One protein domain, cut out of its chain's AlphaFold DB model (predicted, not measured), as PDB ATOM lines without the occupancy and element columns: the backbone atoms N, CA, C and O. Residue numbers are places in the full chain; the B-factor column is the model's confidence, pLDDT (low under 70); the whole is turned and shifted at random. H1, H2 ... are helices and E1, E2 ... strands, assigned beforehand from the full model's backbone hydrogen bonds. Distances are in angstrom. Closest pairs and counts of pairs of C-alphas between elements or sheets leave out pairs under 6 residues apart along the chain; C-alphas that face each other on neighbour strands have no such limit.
ATOM      1  N   THR A  33      12.743 -20.616   6.352       64.38
ATOM      2  CA  THR A  33      12.811 -22.082   6.278       64.38
ATOM      3  C   THR A  33      12.049 -22.786   7.409       64.38
ATOM      4  O   THR A  33      11.180 -23.610   7.147       64.38
ATOM      5  N   ARG A  34      12.248 -22.387   8.676       67.75
ATOM      6  CA  ARG A  34      11.510 -22.946   9.826       67.75
ATOM      7  C   ARG A  34      10.012 -22.630   9.785       67.75
ATOM      8  O   ARG A  34       9.223 -23.413  10.305       67.75
ATOM      9  N   ARG A  35       9.602 -21.497   9.199       73.50
ATOM     10  CA  ARG A  35       8.172 -21.174   9.029       73.50
ATOM     11  C   ARG A  35       7.528 -22.048   7.960       73.50
ATOM     12  O   ARG A  35       6.438 -22.558   8.194       73.50
ATOM     13  N   VAL A  36       8.200 -22.246   6.826       76.62
ATOM     14  CA  VAL A  36       7.720 -23.141   5.762       76.62
ATOM     15  C   VAL A  36       7.617 -24.570   6.285       76.62
ATOM     16  O   VAL A  36       6.561 -25.183   6.147       76.62
ATOM     17  N   LEU A  37       8.644 -25.056   6.987       82.00
ATOM     18  CA  LEU A  37       8.624 -26.369   7.627       82.00
ATOM     19  C   LEU A  37       7.456 -26.511   8.615       82.00
ATOM     20  O   LEU A  37       6.754 -27.518   8.596       82.00
ATOM     21  N   ALA A  38       7.196 -25.495   9.444       78.81
ATOM     22  CA  ALA A  38       6.068 -25.510  10.376       78.81
ATOM     23  C   ALA A  38       4.703 -25.553   9.664       78.81
ATOM     24  O   ALA A  38       3.800 -26.247  10.128       78.81
ATOM     25  N   ILE A  39       4.549 -24.850   8.536       85.06
ATOM     26  CA  ILE A  39       3.320 -24.872   7.727       85.06
ATOM     27  C   ILE A  39       3.131 -26.242   7.073       85.06
ATOM     28  O   ILE A  39       2.043 -26.810   7.162       85.06
ATOM     29  N   VAL A  40       4.180 -26.793   6.454       84.38
ATOM     30  CA  VAL A  40       4.147 -28.128   5.837       84.38
ATOM     31  C   VAL A  40       3.816 -29.180   6.889       84.38
ATOM     32  O   VAL A  40       2.905 -29.979   6.689       84.38
ATOM     33  N   TRP A  41       4.485 -29.139   8.041       85.56
ATOM     34  CA  TRP A  41       4.235 -30.067   9.137       85.56
ATOM     35  C   TRP A  41       2.820 -29.928   9.703       85.56
ATOM     36  O   TRP A  41       2.133 -30.931   9.895       85.56
ATOM     37  N   GLY A  42       2.348 -28.695   9.908       85.81
ATOM     38  CA  GLY A  42       0.980 -28.424  10.342       85.81
ATOM     39  C   GLY A  42      -0.057 -28.968   9.357       85.81
ATOM     40  O   GLY A  42      -1.022 -29.606   9.773       85.81
ATOM     41  N   GLY A  43       0.175 -28.795   8.053       88.69
ATOM     42  CA  GLY A  43      -0.661 -29.367   6.996       88.69
ATOM     43  C   GLY A  43      -0.645 -30.897   6.986       88.69
ATOM     44  O   GLY A  43      -1.694 -31.520   6.842       88.69
ATOM     45  N   LEU A  44       0.520 -31.509   7.204       87.81
ATOM     46  CA  LEU A  44       0.686 -32.963   7.255       87.81
ATOM     47  C   LEU A  44      -0.036 -33.559   8.472       87.81
ATOM     48  O   LEU A  44      -0.780 -34.526   8.331       87.81
ATOM     49  N   MET A  45       0.099 -32.938   9.649       87.69
ATOM     50  CA  MET A  45      -0.642 -33.324  10.854       87.69
ATOM     51  C   MET A  45      -2.149 -33.154  10.677       87.69
ATOM     52  O   MET A  45      -2.913 -34.050  11.031       87.69
ATOM     53  N   LEU A  46      -2.591 -32.041  10.088       88.25
ATOM     54  CA  LEU A  46      -4.008 -31.816   9.812       88.25
ATOM     55  C   LEU A  46      -4.556 -32.865   8.834       88.25
ATOM     56  O   LEU A  46      -5.627 -33.423   9.068       88.25
ATOM     57  N   GLY A  47      -3.803 -33.176   7.778       88.25
ATOM     58  CA  GLY A  47      -4.132 -34.230   6.822       88.25
ATOM     59  C   GLY A  47      -4.189 -35.611   7.471       88.25
ATOM     60  O   GLY A  47      -5.116 -36.370   7.201       88.25
ATOM     61  N   LEU A  48      -3.262 -35.919   8.381       86.38
ATOM     62  CA  LEU A  48      -3.250 -37.167   9.143       86.38
ATOM     63  C   LEU A  48      -4.466 -37.279  10.071       86.38
ATOM     64  O   LEU A  48      -5.123 -38.318  10.097       86.38
ATOM     65  N   ILE A  49      -4.808 -36.211  10.796       85.94
ATOM     66  CA  ILE A  49      -6.000 -36.167  11.655       85.94
ATOM     67  C   ILE A  49      -7.265 -36.357  10.811       85.94
ATOM     68  O   ILE A  49      -8.118 -37.174  11.157       85.94
ATOM     69  N   ALA A  50      -7.373 -35.656   9.679       85.19
ATOM     70  CA  ALA A  50      -8.493 -35.807   8.757       85.19
ATOM     71  C   ALA A  50      -8.563 -37.228   8.175       85.19
ATOM     72  O   ALA A  50      -9.646 -37.801   8.075       85.19
ATOM     73  N   PHE A  51      -7.420 -37.833   7.849       85.25
ATOM     74  CA  PHE A  51      -7.352 -39.216   7.397       85.25
ATOM     75  C   PHE A  51      -7.860 -40.177   8.478       85.25
ATOM     76  O   PHE A  51      -8.739 -40.988   8.213       85.25
ATOM     77  N   ILE A  52      -7.390 -40.061   9.719       83.88
ATOM     78  CA  ILE A  52      -7.844 -40.926  10.817       83.88
ATOM     79  C   ILE A  52      -9.348 -40.742  11.086       83.88
ATOM     80  O   ILE A  52     -10.052 -41.714  11.359       83.88
ATOM     81  N   ALA A  53      -9.861 -39.514  10.983       80.69
ATOM     82  CA  ALA A  53     -11.264 -39.214  11.252       80.69
ATOM     83  C   ALA A  53     -12.219 -39.648  10.123       80.69
ATOM     84  O   ALA A  53     -13.323 -40.115  10.413       80.69
ATOM     85  N   PHE A  54     -11.817 -39.498   8.855       85.12
ATOM     86  CA  PHE A  54     -12.723 -39.600   7.701       85.12
ATOM     87  C   PHE A  54     -12.318 -40.638   6.650       85.12
ATOM     88  O   PHE A  54     -13.135 -40.972   5.789       85.12
ATOM     89  N   ALA A  55     -11.090 -41.159   6.668       84.88
ATOM     90  CA  ALA A  55     -10.655 -42.087   5.631       84.88
ATOM     91  C   ALA A  55     -11.355 -43.440   5.742       84.88
ATOM     92  O   ALA A  55     -11.645 -43.954   6.826       84.88
ATOM     93  N   THR A  56     -11.571 -44.040   4.575       85.56
ATOM     94  CA  THR A  56     -12.026 -45.421   4.442       85.56
ATOM     95  C   THR A  56     -10.848 -46.291   4.042       85.56
ATOM     96  O   THR A  56     -10.153 -46.018   3.063       85.56
ATOM     97  N   VAL A  57     -10.608 -47.348   4.811       84.44
ATOM     98  CA  VAL A  57      -9.493 -48.271   4.597       84.44
ATOM     99  C   VAL A  57     -10.056 -49.619   4.170       84.44
ATOM    100  O   VAL A  57     -11.107 -50.059   4.647       84.44
ATOM    101  N   ARG A  58      -9.381 -50.267   3.218       81.81
ATOM    102  CA  ARG A  58      -9.722 -51.628   2.806       81.81
ATOM    103  C   ARG A  58      -9.191 -52.594   3.856       81.81
ATOM    104  O   ARG A  58      -7.989 -52.636   4.100       81.81
ATOM    105  N   VAL A  59     -10.079 -53.372   4.459       77.50
ATOM    106  CA  VAL A  59      -9.693 -54.356   5.469       77.50
ATOM    107  C   VAL A  59      -9.103 -55.577   4.760       77.50
ATOM    108  O   VAL A  59      -9.753 -56.202   3.920       77.50
ATOM    109  N   GLY A  60      -7.834 -55.868   5.051       73.62
ATOM    110  CA  GLY A  60      -7.066 -56.949   4.427       73.62
ATOM    111  C   GLY A  60      -7.073 -58.273   5.195       73.62
ATOM    112  O   GLY A  60      -6.489 -59.233   4.709       73.62
ATOM    113  N   ALA A  61      -7.719 -58.346   6.365       71.38
ATOM    114  CA  ALA A  61      -7.726 -59.538   7.213       71.38
ATOM    115  C   ALA A  61      -9.065 -59.743   7.948       71.38
ATOM    116  O   ALA A  61      -9.779 -58.784   8.242       71.38
ATOM    117  N   GLY A  62      -9.383 -61.000   8.275       72.56
ATOM    118  CA  GLY A  62     -10.571 -61.387   9.045       72.56
ATOM    119  C   GLY A  62     -11.858 -61.507   8.222       72.56
ATOM    120  O   GLY A  62     -11.831 -61.595   6.997       72.56
ATOM    121  N   ASN A  63     -13.003 -61.488   8.910       71.00
ATOM    122  CA  ASN A  63     -14.332 -61.722   8.320       71.00
ATOM    123  C   ASN A  63     -14.829 -60.587   7.392       71.00
ATOM    124  O   ASN A  63     -15.901 -60.675   6.804       71.00
ATOM    125  N   TRP A  64     -14.050 -59.506   7.271       70.50
ATOM    126  CA  TRP A  64     -14.376 -58.285   6.520       70.50
ATOM    127  C   TRP A  64     -13.466 -58.077   5.304       70.50
ATOM    128  O   TRP A  64     -13.358 -56.962   4.784       70.50
ATOM    129  N   ILE A  65     -12.773 -59.135   4.875       77.88
ATOM    130  CA  ILE A  65     -11.756 -59.063   3.831       77.88
ATOM    131  C   ILE A  65     -12.343 -58.476   2.541       77.88
ATOM    132  O   ILE A  65     -13.378 -58.905   2.037       77.88
ATOM    133  N   GLY A  66     -11.701 -57.432   2.020       75.12
ATOM    134  CA  GLY A  66     -12.143 -56.748   0.805       75.12
ATOM    135  C   GLY A  66     -13.166 -55.626   1.010       75.12
ATOM    136  O   GLY A  66     -13.339 -54.833   0.082       75.12
ATOM    137  N   SER A  67     -13.759 -55.480   2.200       82.00
ATOM    138  CA  SER A  67     -14.671 -54.375   2.517       82.00
ATOM    139  C   SER A  67     -13.907 -53.083   2.813       82.00
ATOM    140  O   SER A  67     -12.869 -53.091   3.480       82.00
ATOM    141  N   ARG A  68     -14.435 -51.944   2.347       84.00
ATOM    142  CA  ARG A  68     -13.961 -50.609   2.745       84.00
ATOM    143  C   ARG A  68     -14.757 -50.152   3.958       84.00
ATOM    144  O   ARG A  68     -15.983 -50.132   3.904       84.00
ATOM    145  N   ARG A  69     -14.068 -49.818   5.043       85.00
ATOM    146  CA  ARG A  69     -14.670 -49.368   6.304       85.00
ATOM    147  C   ARG A  69     -13.987 -48.078   6.753       85.00
ATOM    148  O   ARG A  69     -12.776 -47.951   6.555       85.00
ATOM    149  N   PRO A  70     -14.717 -47.112   7.326       86.81
ATOM    150  CA  PRO A  70     -14.085 -45.946   7.920       86.81
ATOM    151  C   PRO A  70     -13.224 -46.368   9.116       86.81
ATOM    152  O   PRO A  70     -13.605 -47.254   9.884       86.81
ATOM    153  N   VAL A  71     -12.068 -45.721   9.288       85.94
ATOM    154  CA  VAL A  71     -11.115 -46.025  10.378       85.94
ATOM    155  C   VAL A  71     -11.801 -45.980  11.744       85.94
ATOM    156  O   VAL A  71     -11.570 -46.842  12.591       85.94
ATOM    157  N   ARG A  72     -12.720 -45.028  11.931       85.69
ATOM    158  CA  ARG A  72     -13.514 -44.892  13.156       85.69
ATOM    159  C   ARG A  72     -14.354 -46.131  13.471       85.69
ATOM    160  O   ARG A  72     -14.421 -46.515  14.633       85.69
ATOM    161  N   GLU A  73     -14.975 -46.758  12.471       86.94
ATOM    162  CA  GLU A  73     -15.762 -47.980  12.693       86.94
ATOM    163  C   GLU A  73     -14.863 -49.135  13.121       86.94
ATOM    164  O   GLU A  73     -15.183 -49.829  14.085       86.94
ATOM    165  N   ILE A  74     -13.718 -49.297  12.451       86.50
ATOM    166  CA  ILE A  74     -12.727 -50.326  12.785       86.50
ATOM    167  C   ILE A  74     -12.274 -50.155  14.238       86.50
ATOM    168  O   ILE A  74     -12.291 -51.112  15.009       86.50
ATOM    169  N   TRP A  75     -11.936 -48.922  14.627       88.31
ATOM    170  CA  TRP A  75     -11.519 -48.614  15.990       88.31
ATOM    171  C   TRP A  75     -12.634 -48.865  17.011       88.31
ATOM    172  O   TRP A  75     -12.401 -49.525  18.018       88.31
ATOM    173  N   SER A  76     -13.862 -48.410  16.732       87.94
ATOM    174  CA  SER A  76     -14.999 -48.639  17.630       87.94
ATOM    175  C   SER A  76     -15.313 -50.125  17.813       87.94
ATOM    176  O   SER A  76     -15.569 -50.557  18.934       87.94
ATOM    177  N   GLY A  77     -15.222 -50.917  16.739       88.56
ATOM    178  CA  GLY A  77     -15.419 -52.362  16.788       88.56
ATOM    179  C   GLY A  77     -14.340 -53.052  17.616       88.56
ATOM    180  O   GLY A  77     -14.657 -53.900  18.440       88.56
ATOM    181  N   PHE A  78     -13.081 -52.634  17.472       88.12
ATOM    182  CA  PHE A  78     -11.987 -53.131  18.305       88.12
ATOM    183  C   PHE A  78     -12.191 -52.799  19.791       88.12
ATOM    184  O   PHE A  78     -12.042 -53.672  20.640       88.12
ATOM    185  N   THR A  79     -12.585 -51.567  20.124       90.38
ATOM    186  CA  THR A  79     -12.846 -51.199  21.524       90.38
ATOM    187  C   THR A  79     -14.055 -51.927  22.107       90.38
ATOM    188  O   THR A  79     -14.009 -52.321  23.267       90.38
ATOM    189  N   ALA A  80     -15.110 -52.138  21.311       89.94
ATOM    190  CA  ALA A  80     -16.276 -52.913  21.729       89.94
ATOM    191  C   ALA A  80     -15.887 -54.370  21.996       89.94
ATOM    192  O   ALA A  80     -16.207 -54.891  23.057       89.94
ATOM    193  N   TYR A  81     -15.098 -54.969  21.101       89.75
ATOM    194  CA  TYR A  81     -14.559 -56.315  21.275       89.75
ATOM    195  C   TYR A  81     -13.747 -56.455  22.571       89.75
ATOM    196  O   TYR A  81     -13.949 -57.399  23.325       89.75
ATOM    197  N   LEU A  82     -12.873 -55.490  22.886       90.75
ATOM    198  CA  LEU A  82     -12.125 -55.515  24.149       90.75
ATOM    199  C   LEU A  82     -13.055 -55.503  25.367       90.75
ATOM    200  O   LEU A  82     -12.821 -56.238  26.322       90.75
ATOM    201  N   VAL A  83     -14.097 -54.670  25.347       92.12
ATOM    202  CA  VAL A  83     -15.073 -54.594  26.443       92.12
ATOM    203  C   VAL A  83     -15.873 -55.895  26.561       92.12
ATOM    204  O   VAL A  83     -16.079 -56.372  27.674       92.12
ATOM    205  N   GLU A  84     -16.288 -56.483  25.437       93.12
ATOM    206  CA  GLU A  84     -16.994 -57.771  25.389       93.12
ATOM    207  C   GLU A  84     -16.141 -58.921  25.944       93.12
ATOM    208  O   GLU A  84     -16.658 -59.769  26.668       93.12
ATOM    209  N   GLU A  85     -14.829 -58.903  25.703       92.94
ATOM    210  CA  GLU A  85     -13.865 -59.866  26.257       92.94
ATOM    211  C   GLU A  85     -13.529 -59.597  27.745       92.94
ATOM    212  O   GLU A  85     -12.694 -60.270  28.350       92.94
ATOM    213  N   GLY A  86     -14.170 -58.603  28.370       92.88
ATOM    214  CA  GLY A  86     -14.009 -58.283  29.789       92.88
ATOM    215  C   GLY A  86     -12.838 -57.350  30.108       92.88
ATOM    216  O   GLY A  86     -12.420 -57.263  31.268       92.88
ATOM    217  N   ALA A  87     -12.295 -56.628  29.123       92.50
ATOM    218  CA  ALA A  87     -11.259 -55.636  29.381       92.50
ATOM    219  C   ALA A  87     -11.777 -54.515  30.293       92.50
ATOM    220  O   ALA A  87     -12.851 -53.944  30.091       92.50
ATOM    221  N   SER A  88     -10.963 -54.146  31.283       93.75
ATOM    222  CA  SER A  88     -11.286 -53.021  32.156       93.75
ATOM    223  C   SER A  88     -11.207 -51.686  31.393       93.75
ATOM    224  O   SER A  88     -10.399 -51.544  30.467       93.75
ATOM    225  N   PRO A  89     -11.961 -50.653  31.814       90.50
ATOM    226  CA  PRO A  89     -11.882 -49.321  31.210       90.50
ATOM    227  C   PRO A  89     -10.464 -48.736  31.217       90.50
ATOM    228  O   PRO A  89     -10.079 -48.015  30.297       90.50
ATOM    229  N   ILE A  90      -9.664 -49.076  32.234       93.94
ATOM    230  CA  ILE A  90      -8.263 -48.657  32.351       93.94
ATOM    231  C   ILE A  90      -7.429 -49.269  31.224       93.94
ATOM    232  O   ILE A  90      -6.632 -48.563  30.612       93.94
ATOM    233  N   LEU A  91      -7.637 -50.550  30.908       92.75
ATOM    234  CA  LEU A  91      -6.926 -51.226  29.823       92.75
ATOM    235  C   LEU A  91      -7.297 -50.618  28.467       92.75
ATOM    236  O   LEU A  91      -6.407 -50.254  27.704       92.75
ATOM    237  N   VAL A  92      -8.591 -50.430  28.194       91.38
ATOM    238  CA  VAL A  92      -9.066 -49.802  26.946       91.38
ATOM    239  C   VAL A  92      -8.494 -48.389  26.790       91.38
ATOM    240  O   VAL A  92      -8.012 -48.016  25.715       91.38
ATOM    241  N   THR A  93      -8.475 -47.615  27.879       91.12
ATOM    242  CA  THR A  93      -7.861 -46.281  27.903       91.12
ATOM    243  C   THR A  93      -6.358 -46.358  27.656       91.12
ATOM    244  O   THR A  93      -5.839 -45.586  26.857       91.12
ATOM    245  N   GLY A  94      -5.660 -47.312  28.276       94.19
ATOM    246  CA  GLY A  94      -4.224 -47.524  28.097       94.19
ATOM    247  C   GLY A  94      -3.853 -47.871  26.655       94.19
ATOM    248  O   GLY A  94      -2.944 -47.265  26.096       94.19
ATOM    249  N   VAL A  95      -4.600 -48.776  26.015       91.25
ATOM    250  CA  VAL A  95      -4.400 -49.132  24.599       91.25
ATOM    251  C   VAL A  95      -4.665 -47.933  23.691       91.25
ATOM    252  O   VAL A  95      -3.891 -47.662  22.774       91.25
ATOM    253  N   THR A  96      -5.720 -47.166  23.972       90.00
ATOM    254  CA  THR A  96      -6.032 -45.950  23.210       90.00
ATOM    255  C   THR A  96      -4.939 -44.895  23.368       90.00
ATOM    256  O   THR A  96      -4.488 -44.321  22.379       90.00
ATOM    257  N   ALA A  97      -4.455 -44.678  24.591       91.19
ATOM    258  CA  ALA A  97      -3.356 -43.764  24.867       91.19
ATOM    259  C   ALA A  97      -2.071 -44.203  24.152       91.19
ATOM    260  O   ALA A  97      -1.415 -43.375  23.527       91.19
ATOM    261  N   ALA A  98      -1.743 -45.498  24.167       92.06
ATOM    262  CA  ALA A  98      -0.590 -46.041  23.457       92.06
ATOM    263  C   ALA A  98      -0.694 -45.830  21.937       92.06
ATOM    264  O   ALA A  98       0.281 -45.418  21.305       92.06
ATOM    265  N   ALA A  99      -1.876 -46.041  21.351       88.88
ATOM    266  CA  ALA A  99      -2.113 -45.786  19.932       88.88
ATOM    267  C   ALA A  99      -1.911 -44.302  19.586       88.88
ATOM    268  O   ALA A  99      -1.180 -43.980  18.648       88.88
ATOM    269  N   VAL A 100      -2.479 -43.391  20.383       89.25
ATOM    270  CA  VAL A 100      -2.308 -41.940  20.200       89.25
ATOM    271  C   VAL A 100      -0.840 -41.533  20.344       89.25
ATOM    272  O   VAL A 100      -0.316 -40.826  19.486       89.25
ATOM    273  N   LEU A 101      -0.151 -42.012  21.383       91.88
ATOM    274  CA  LEU A 101       1.269 -41.732  21.605       91.88
ATOM    275  C   LEU A 101       2.141 -42.243  20.460       91.88
ATOM    276  O   LEU A 101       3.091 -41.567  20.082       91.88
ATOM    277  N   THR A 102       1.804 -43.390  19.873       90.19
ATOM    278  CA  THR A 102       2.527 -43.929  18.716       90.19
ATOM    279  C   THR A 102       2.384 -43.010  17.504       90.19
ATOM    280  O   THR A 102       3.374 -42.702  16.844       90.19
ATOM    281  N   VAL A 103       1.173 -42.513  17.235       87.88
ATOM    282  CA  VAL A 103       0.920 -41.572  16.131       87.88
ATOM    283  C   VAL A 103       1.652 -40.247  16.357       87.88
ATOM    284  O   VAL A 103       2.308 -39.742  15.446       87.88
ATOM    285  N   LEU A 104       1.595 -39.704  17.576       87.81
ATOM    286  CA  LEU A 104       2.317 -38.480  17.934       87.81
ATOM    287  C   LEU A 104       3.834 -38.673  17.835       87.81
ATOM    288  O   LEU A 104       4.520 -37.835  17.252       87.81
ATOM    289  N   GLY A 105       4.353 -39.790  18.346       88.44
ATOM    290  CA  GLY A 105       5.766 -40.149  18.270       88.44
ATOM    291  C   GLY A 105       6.253 -40.242  16.826       88.44
ATOM    292  O   GLY A 105       7.266 -39.637  16.488       88.44
ATOM    293  N   ALA A 106       5.493 -40.901  15.946       85.38
ATOM    294  CA  ALA A 106       5.791 -40.943  14.516       85.38
ATOM    295  C   ALA A 106       5.796 -39.538  13.886       85.38
ATOM    296  O   ALA A 106       6.685 -39.218  13.099       85.38
ATOM    297  N   GLY A 107       4.853 -38.674  14.275       85.94
ATOM    298  CA  GLY A 107       4.810 -37.280  13.833       85.94
ATOM    299  C   GLY A 107       6.027 -36.456  14.264       85.94
ATOM    300  O   GLY A 107       6.520 -35.639  13.482       85.94
ATOM    301  N   VAL A 108       6.538 -36.690  15.476       83.88
ATOM    302  CA  VAL A 108       7.760 -36.055  15.996       83.88
ATOM    303  C   VAL A 108       9.007 -36.595  15.301       83.88
ATOM    304  O   VAL A 108       9.867 -35.809  14.918       83.88
ATOM    305  N   VAL A 109       9.109 -37.909  15.090       85.62
ATOM    306  CA  VAL A 109      10.229 -38.517  14.351       85.62
ATOM    307  C   VAL A 109      10.288 -37.971  12.926       85.62
ATOM    308  O   VAL A 109      11.356 -37.583  12.463       85.62
ATOM    309  N   LEU A 110       9.140 -37.871  12.254       81.88
ATOM    310  CA  LEU A 110       9.054 -37.289  10.917       81.88
ATOM    311  C   LEU A 110       9.451 -35.806  10.915       81.88
ATOM    312  O   LEU A 110      10.150 -35.355  10.012       81.88
ATOM    313  N   TRP A 111       9.041 -35.048  11.935       82.81
ATOM    314  CA  TRP A 111       9.469 -33.658  12.096       82.81
ATOM    315  C   TRP A 111      10.984 -33.537  12.262       82.81
ATOM    316  O   TRP A 111      11.604 -32.719  11.589       82.81
ATOM    317  N   LEU A 112      11.577 -34.360  13.132       82.75
ATOM    318  CA  LEU A 112      13.021 -34.390  13.358       82.75
ATOM    319  C   LEU A 112      13.774 -34.752  12.078       82.75
ATOM    320  O   LEU A 112      14.782 -34.121  11.788       82.75
ATOM    321  N   ALA A 113      13.269 -35.711  11.297       80.81
ATOM    322  CA  ALA A 113      13.867 -36.088  10.020       80.81
ATOM    323  C   ALA A 113      13.943 -34.894   9.053       80.81
ATOM    324  O   ALA A 113      15.004 -34.630   8.498       80.81
ATOM    325  N   PHE A 114      12.861 -34.120   8.915       77.69
ATOM    326  CA  PHE A 114      12.884 -32.906   8.093       77.69
ATOM    327  C   PHE A 114      13.765 -31.799   8.686       77.69
ATOM    328  O   PHE A 114      14.453 -31.098   7.954       77.69
ATOM    329  N   ALA A 115      13.768 -31.643  10.010       77.50
ATOM    330  CA  ALA A 115      14.571 -30.622  10.676       77.50
ATOM    331  C   ALA A 115      16.085 -30.889  10.592       77.50
ATOM    332  O   ALA A 115      16.857 -29.933  10.611       77.50
ATOM    333  N   LEU A 116      16.504 -32.159  10.537       76.81
ATOM    334  CA  LEU A 116      17.907 -32.555  10.377       76.81
ATOM    335  C   LEU A 116      18.404 -32.359   8.941       76.81
ATOM    336  O   LEU A 116      19.536 -31.926   8.767       76.81
ATOM    337  N   GLU A 117      17.568 -32.632   7.937       68.94
ATOM    338  CA  GLU A 117      17.909 -32.407   6.522       68.94
ATOM    339  C   GLU A 117      18.167 -30.917   6.221       68.94
ATOM    340  O   GLU A 117      19.050 -30.576   5.441       68.94
ATOM    341  N   ASP A 118      17.439 -30.017   6.890       61.09
ATOM    342  CA  ASP A 118      17.573 -28.562   6.726       61.09
ATOM    343  C   ASP A 118      18.753 -27.947   7.517       61.09
ATOM    344  O   ASP A 118      18.940 -26.723   7.498       61.09
ATOM    345  N   ALA A 119      19.539 -28.743   8.255       64.62
ATOM    346  CA  ALA A 119      20.689 -28.227   8.991       64.62
ATOM    347  C   ALA A 119      21.840 -27.906   8.012       64.62
ATOM    348  O   ALA A 119      22.291 -28.798   7.293       64.62
TER     349      ALA A 119
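AT A GLANCE: This is residues 33 to 119 of the 131 residues of an uncharacterized protein of Chloroflexia bacterium (UniProt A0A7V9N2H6). Three helices make a narrow, open triangle: H1 and H3 are its long sides, meeting where H1 begins and H3 nears its end and spreading apart from there, while H2 closes the wide end. A small two-strand hairpin, E1 and E2, sits at the corner between H1 and H2. The printed part has 87 residues, with three named helices and two named strands in the order H1, E1, E2, H2, H3; the sheet, order E1 - E2, is antiparallel and the class is mostly helix. The whole is loose, with a radius of gyration of the C-alphas of 16.8 A, and only just flat, spanning 50 by 32 by 17 A.

IN THESE COORDINATES: Look first at the strands, E1 at residues 56 to 58 and E2 at residues 68 to 70. Before them, find C-alpha 33 at (12.811, -22.082, 6.278); from there H1, residues 33 to 54, runs 31.0 A. After them come H2, residues 71 to 84, 19.9 A, and H3, residues 89 to 117, 42.2 A, ending at C-alpha 117 at (17.909, -32.407, 6.522).

HOW THE PARTS SIT: In the hairpin E1 and E2, N 57 and O 69 are within hydrogen-bond range at 2.8 A. H1 and H2 touch only at their ends, closest at the C-alphas of Ile 52 and Val 71, 6.1 A, with a steep tilt of 58 degrees. H2 and H3 form a helical hairpin and touch, with residues 79 to 83 and 89 to 92 alone, closest at the C-alphas of Thr 79 and Val 92, 6.8 A; the tilt of 34.9 degrees is shallow, only just short of steep. H3 touches H1 with residues 107 to 115 alone, closest at the C-alphas of Trp 111 and Trp 41, 7.0 A, at a shallow tilt of 31 degrees, opposite ways. Residues 97 to 102 of H3 stand free. In H1, H2 and H3 every O i to N i+4 pair is within hydrogen-bond range.

THE WHOLE: The C-alphas farthest apart, those of Thr 33 and Gly 86, are 50.8 A apart. The printed part has no cut, and no link is long. Look for pLDDT under 70 at residues 33 to 34 and 117 to 119.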